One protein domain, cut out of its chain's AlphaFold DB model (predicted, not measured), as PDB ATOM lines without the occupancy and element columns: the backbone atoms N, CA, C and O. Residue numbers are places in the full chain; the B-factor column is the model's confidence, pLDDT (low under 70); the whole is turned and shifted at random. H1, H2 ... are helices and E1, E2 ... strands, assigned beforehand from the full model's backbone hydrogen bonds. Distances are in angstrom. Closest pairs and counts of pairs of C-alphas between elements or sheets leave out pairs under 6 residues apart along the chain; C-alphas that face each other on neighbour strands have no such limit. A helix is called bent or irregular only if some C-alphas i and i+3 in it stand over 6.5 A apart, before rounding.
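Overview. This is residues 9 to 34 and 213 to 229 of the 237 residues of an uncharacterized protein of Octadecabacter arcticus 238 (UniProt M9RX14). One straight helix, H3, stands along one side of a flat, open loop of chain, residues 9 to 34, which runs out from beside it to the short helix H1 at the far end and comes back through the still shorter helix H2 to the strand E1. The loop is closed on the side near H3 by a short parallel pairing of residues 9 to 10 with residues 30 to 31 of E1; contacts are few, with one pair of C-alphas within 8 A between E1 and H3. The printed part has 43 residues with three named helices and one named strand, in the order H1, H2, E1, H3, and its class is mostly helix. It is only just loose, close to compact, with a radius of gyration of the C-alphas of 11.4 A. Its outline is flat, with spans of 30 by 24 by 7 A.

Along the chain. The longest helix is H3, residues 213 to 228, with 16 residues and 22.3 A from first to last C-alpha. It begins at C-alpha 213, at (20.694, 29.007, 24.085), and ends at C-alpha 228, at (27.501, 7.869, 26.350). The strand E1, residues 29 to 31, measures 6.7 A; C-alpha 30 is at (15.486, 14.759, 29.458). The helix H2, residues 23 to 26, has 4 residues and measures 5.5 A. The helix H1, residues 15 to 20, has 6 residues, measures 10.6 A and begins at C-alpha 15, at (2.900, 17.313, 30.852). H1 is irregular, but only just: C-alphas 16 and 19 are 6.6 A apart, and its line is a rough one.

Arrangement. H3 touches no helix. E1 and H3 have 1 pair of C-alphas within 8 A: the closest C-alphas of the two are those of Glu 30 and Ser 223, 7.4 A apart, and the centres of E1 and H3 are 10.5 A apart. E1 pairs with no named strand, but residues 9 to 10, a stretch too short to be named, pair with its residues 30 to 31, parallel. H2 and E1 meet only through their link, which is tight, with 2 residues between them. H2 and H3 are apart. H1, which comes before H2 along the chain, is close to H2 but not clearly touching it: the closest C-alphas, those of Arg 18 and Ile 26, are 7.4 A apart, and the centres are 10.8 A apart. H1 is apart from E1 and from H3. In H3 every O i to N i+4 pair is within hydrogen-bond range; in H1 it is 0 of 2, while 2 of its 3 pairs of O i and N i+3 are within range. H2 is too short for any O i to N i+4 pair, and its 1 pair of O i and N i+3 is within range.

Size, cuts and confidence. The two C-alphas farthest apart in the domain are those of Ala 16 and Ser 229, at 31.7 A. The first and last printed C-alphas, those of Leu 9 and Ser 229, are 16.7 A apart. Residues 35 to 212 are cut out and not printed, and C-alphas 34 and 213 are 6.8 A apart across the cut. The link across the cut is that from E1 to H3; the links from H1 to H2 and from H2 to E1 are tight. Residues 19 to 25 stand free, of which 23 to 25 belong to H2. The mean pLDDT of the printed part is 92.0, that of H2 is 85, and no printed residue is under 70.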
ATOM      1  N   LEU A   9      15.889  14.175  23.888       95.56
ATOM      2  CA  LEU A   9      16.067  15.538  24.389       95.56
ATOM      3  C   LEU A   9      14.864  16.393  24.007       95.56
ATOM      4  O   LEU A   9      14.563  16.575  22.826       95.56
ATOM      5  N   PHE A  10      14.148  16.872  25.015       94.50
ATOM      6  CA  PHE A  10      12.901  17.608  24.854       94.50
ATOM      7  C   PHE A  10      13.089  19.067  25.256       94.50
ATOM      8  O   PHE A  10      13.900  19.401  26.115       94.50
ATOM      9  N   TRP A  11      12.308  19.954  24.646       93.75
ATOM     10  CA  TRP A  11      12.354  21.376  24.992       93.75
ATOM     11  C   TRP A  11      11.536  21.692  26.241       93.75
ATOM     12  O   TRP A  11      11.842  22.644  26.945       93.75
ATOM     13  N   GLU A  12      10.530  20.866  26.532       91.75
ATOM     14  CA  GLU A  12       9.666  20.977  27.703       91.75
ATOM     15  C   GLU A  12       9.291  19.598  28.236       91.75
ATOM     16  O   GLU A  12       9.405  18.583  27.543       91.75
ATOM     17  N   ALA A  13       8.800  19.570  29.473       91.06
ATOM     18  CA  ALA A  13       8.252  18.362  30.061       91.06
ATOM     19  C   ALA A  13       7.024  17.863  29.278       91.06
ATOM     20  O   ALA A  13       6.244  18.640  28.731       91.06
ATOM     21  N   LEU A  14       6.811  16.544  29.288       89.06
ATOM     22  CA  LEU A  14       5.690  15.897  28.593       89.06
ATOM     23  C   LEU A  14       4.310  16.404  29.045       89.06
ATOM     24  O   LEU A  14       3.366  16.374  28.256       89.06
ATOM     25  N   GLY A  15       4.172  16.847  30.299       88.31
ATOM     26  CA  GLY A  15       2.900  17.313  30.852       88.31
ATOM     27  C   GLY A  15       1.767  16.302  30.633       88.31
ATOM     28  O   GLY A  15       1.952  15.096  30.810       88.31
ATOM     29  N   ALA A  16       0.605  16.786  30.186       86.50
ATOM     30  CA  ALA A  16      -0.553  15.947  29.868       86.50
ATOM     31  C   ALA A  16      -0.297  14.953  28.719       86.50
ATOM     32  O   ALA A  16      -0.922  13.896  28.677       86.50
ATOM     33  N   ASN A  17       0.664  15.229  27.825       86.31
ATOM     34  CA  ASN A  17       1.004  14.314  26.733       86.31
ATOM     35  C   ASN A  17       1.661  13.025  27.232       86.31
ATOM     36  O   ASN A  17       1.781  12.082  26.462       86.31
ATOM     37  N   ARG A  18       2.062  12.935  28.506       87.44
ATOM     38  CA  ARG A  18       2.646  11.714  29.080       87.44
ATOM     39  C   ARG A  18       1.788  10.468  28.818       87.44
ATOM     40  O   ARG A  18       2.353   9.413  28.564       87.44
ATOM     41  N   SER A  19       0.458  10.596  28.803       87.75
ATOM     42  CA  SER A  19      -0.472   9.476  28.590       87.75
ATOM     43  C   SER A  19      -0.480   8.902  27.167       87.75
ATOM     44  O   SER A  19      -1.052   7.837  26.954       87.75
ATOM     45  N   ILE A  20       0.109   9.592  26.183       87.31
ATOM     46  CA  ILE A  20       0.171   9.116  24.787       87.31
ATOM     47  C   ILE A  20       1.467   8.343  24.495       87.31
ATOM     48  O   ILE A  20       1.621   7.752  23.421       87.31
ATOM     49  N   PHE A  21       2.411   8.358  25.440       86.06
ATOM     50  CA  PHE A  21       3.679   7.650  25.353       86.06
ATOM     51  C   PHE A  21       3.616   6.331  26.124       86.06
ATOM     52  O   PHE A  21       2.876   6.184  27.088       86.06
ATOM     53  N   VAL A  22       4.400   5.359  25.663       86.38
ATOM     54  CA  VAL A  22       4.643   4.108  26.394       86.38
ATOM     55  C   VAL A  22       5.652   4.366  27.518       86.38
ATOM     56  O   VAL A  22       6.460   5.290  27.414       86.38
ATOM     57  N   ASP A  23       5.611   3.565  28.584       82.81
ATOM     58  CA  ASP A  23       6.351   3.852  29.823       82.81
ATOM     59  C   ASP A  23       7.871   3.971  29.635       82.81
ATOM     60  O   ASP A  23       8.508   4.825  30.254       82.81
ATOM     61  N   ASP A  24       8.451   3.180  28.727       84.56
ATOM     62  CA  ASP A  24       9.888   3.194  28.437       84.56
ATOM     63  C   ASP A  24      10.363   4.503  27.793       84.56
ATOM     64  O   ASP A  24      11.545   4.820  27.843       84.56
ATOM     65  N   VAL A  25       9.466   5.280  27.183       86.62
ATOM     66  CA  VAL A  25       9.809   6.585  26.605       86.62
ATOM     67  C   VAL A  25      10.021   7.613  27.702       86.62
ATOM     68  O   VAL A  25      10.913   8.447  27.594       86.62
ATOM     69  N   ILE A  26       9.235   7.541  28.775       87.75
ATOM     70  CA  ILE A  26       9.271   8.536  29.848       87.75
ATOM     71  C   ILE A  26      10.634   8.513  30.549       87.75
ATOM     72  O   ILE A  26      11.176   9.575  30.840       87.75
ATOM     73  N   SER A  27      11.221   7.331  30.763       88.12
ATOM     74  CA  SER A  27      12.549   7.192  31.379       88.12
ATOM     75  C   SER A  27      13.705   7.636  30.473       88.12
ATOM     76  O   SER A  27      14.796   7.913  30.967       88.12
ATOM     77  N   LYS A  28      13.476   7.740  29.158       91.00
ATOM     78  CA  LYS A  28      14.471   8.182  28.165       91.00
ATOM     79  C   LYS A  28      14.489   9.698  27.963       91.00
ATOM     80  O   LYS A  28      15.411  10.206  27.326       91.00
ATOM     81  N   VAL A  29      13.479  10.422  28.448       93.44
ATOM     82  CA  VAL A  29      13.324  11.863  28.207       93.44
ATOM     83  C   VAL A  29      14.149  12.688  29.195       93.44
ATOM     84  O   VAL A  29      14.093  12.477  30.402       93.44
ATOM     85  N   GLU A  30      14.867  13.683  28.679       95.62
ATOM     86  CA  GLU A  30      15.486  14.759  29.458       95.62
ATOM     87  C   GLU A  30      15.105  16.112  28.854       95.62
ATOM     88  O   GLU A  30      15.101  16.284  27.634       95.62
ATOM     89  N   VAL A  31      14.735  17.065  29.710       96.56
ATOM     90  CA  VAL A  31      14.323  18.405  29.278       96.56
ATOM     91  C   VAL A  31      15.542  19.317  29.248       96.56
ATOM     92  O   VAL A  31      16.126  19.611  30.289       96.56
ATOM     93  N   VAL A  32      15.895  19.786  28.056       97.00
ATOM     94  CA  VAL A  32      17.090  20.606  27.803       97.00
ATOM     95  C   VAL A  32      16.757  22.020  27.328       97.00
ATOM     96  O   VAL A  32      17.636  22.865  27.290       97.00
ATOM     97  N   GLY A  33      15.495  22.305  26.997       96.25
ATOM     98  CA  GLY A  33      15.092  23.601  26.442       96.25
ATOM     99  C   GLY A  33      15.291  23.704  24.925       96.25
ATOM    100  O   GLY A  33      15.579  22.722  24.241       96.25
ATOM    101  N   PHE A  34      15.080  24.897  24.370       95.44
ATOM    102  CA  PHE A  34      15.183  25.146  22.929       95.44
ATOM    103  C   PHE A  34      16.646  25.289  22.473       95.44
ATOM    104  O   PHE A  34      17.323  26.259  22.805       95.44
ATOM    105  N   PHE A 213      20.015  29.942  24.993       92.88
ATOM    106  CA  PHE A 213      20.694  29.007  24.085       92.88
ATOM    107  C   PHE A 213      21.906  28.332  24.724       92.88
ATOM    108  O   PHE A 213      22.033  27.120  24.595       92.88
ATOM    109  N   THR A 214      22.759  29.093  25.409       93.12
ATOM    110  CA  THR A 214      23.963  28.562  26.054       93.12
ATOM    111  C   THR A 214      23.596  27.496  27.080       93.12
ATOM    112  O   THR A 214      23.999  26.349  26.923       93.12
ATOM    113  N   ASP A 215      22.717  27.824  28.032       95.94
ATOM    114  CA  ASP A 215      22.314  26.877  29.078       95.94
ATOM    115  C   ASP A 215      21.625  25.635  28.490       95.94
ATOM    116  O   ASP A 215      21.753  24.523  28.999       95.94
ATOM    117  N   ASN A 216      20.857  25.805  27.410       97.06
ATOM    118  CA  ASN A 216      20.176  24.697  26.748       97.06
ATOM    119  C   ASN A 216      21.152  23.765  26.027       97.06
ATOM    120  O   ASN A 216      20.969  22.547  26.049       97.06
ATOM    121  N   LEU A 217      22.167  24.330  25.370       95.69
ATOM    122  CA  LEU A 217      23.208  23.572  24.684       95.69
ATOM    123  C   LEU A 217      24.098  22.833  25.685       95.69
ATOM    124  O   LEU A 217      24.361  21.654  25.464       95.69
ATOM    125  N   ASP A 218      24.463  23.470  26.799       96.94
ATOM    126  CA  ASP A 218      25.234  22.835  27.873       96.94
ATOM    127  C   ASP A 218      24.446  21.668  28.483       96.94
ATOM    128  O   ASP A 218      24.936  20.540  28.515       96.94
ATOM    129  N   ARG A 219      23.166  21.874  28.831       97.44
ATOM    130  CA  ARG A 219      22.289  20.785  29.310       97.44
ATOM    131  C   ARG A 219      22.170  19.639  28.308       97.44
ATOM    132  O   ARG A 219      22.140  18.472  28.699       97.44
ATOM    133  N   ALA A 220      22.072  19.951  27.016       96.75
ATOM    134  CA  ALA A 220      22.007  18.937  25.972       96.75
ATOM    135  C   ALA A 220      23.322  18.155  25.842       96.75
ATOM    136  O   ALA A 220      23.279  16.928  25.747       96.75
ATOM    137  N   ALA A 221      24.465  18.843  25.870       95.88
ATOM    138  CA  ALA A 221      25.787  18.230  25.817       95.88
ATOM    139  C   ALA A 221      26.019  17.323  27.032       95.88
ATOM    140  O   ALA A 221      26.286  16.137  26.855       95.88
ATOM    141  N   GLU A 222      25.784  17.825  28.245       96.75
ATOM    142  CA  GLU A 222      25.908  17.053  29.485       96.75
ATOM    143  C   GLU A 222      25.010  15.811  29.489       96.75
ATOM    144  O   GLU A 222      25.424  14.737  29.928       96.75
ATOM    145  N   SER A 223      23.772  15.932  28.994       95.69
ATOM    146  CA  SER A 223      22.842  14.803  28.900       95.69
ATOM    147  C   SER A 223      23.372  13.706  27.970       95.69
ATOM    148  O   SER A 223      23.322  12.519  28.310       95.69
ATOM    149  N   ILE A 224      23.916  14.097  26.813       94.94
ATOM    150  CA  ILE A 224      24.508  13.180  25.832       94.94
ATOM    151  C   ILE A 224      25.775  12.539  26.397       94.94
ATOM    152  O   ILE A 224      25.918  11.318  26.342       94.94
ATOM    153  N   GLU A 225      26.672  13.329  26.978       95.31
ATOM    154  CA  GLU A 225      27.922  12.846  27.566       95.31
ATOM    155  C   GLU A 225      27.663  11.865  28.706       95.31
ATOM    156  O   GLU A 225      28.276  10.801  28.744       95.31
ATOM    157  N   ARG A 226      26.711  12.162  29.597       93.88
ATOM    158  CA  ARG A 226      26.319  11.270  30.698       93.88
ATOM    159  C   ARG A 226      25.741   9.950  30.191       93.88
ATOM    160  O   ARG A 226      25.998   8.914  30.795       93.88
ATOM    161  N   HIS A 227      24.979   9.981  29.093       92.44
ATOM    162  CA  HIS A 227      24.410   8.777  28.470       92.44
ATOM    163  C   HIS A 227      25.474   7.923  27.768       92.44
ATOM    164  O   HIS A 227      25.420   6.698  27.832       92.44
ATOM    165  N   LEU A 228      26.445   8.558  27.103       91.94
ATOM    166  CA  LEU A 228      27.501   7.869  26.350       91.94
ATOM    167  C   LEU A 228      28.704   7.458  27.212       91.94
ATOM    168  O   LEU A 228      29.461   6.568  26.820       91.94
ATOM    169  N   SER A 229      28.900   8.089  28.370       86.88
ATOM    170  CA  SER A 229      30.034   7.804  29.246       86.88
ATOM    171  C   SER A 229      29.894   6.424  29.906       86.88
ATOM    172  O   SER A 229      28.863   6.128  30.508       86.88
TER     173      SER A 229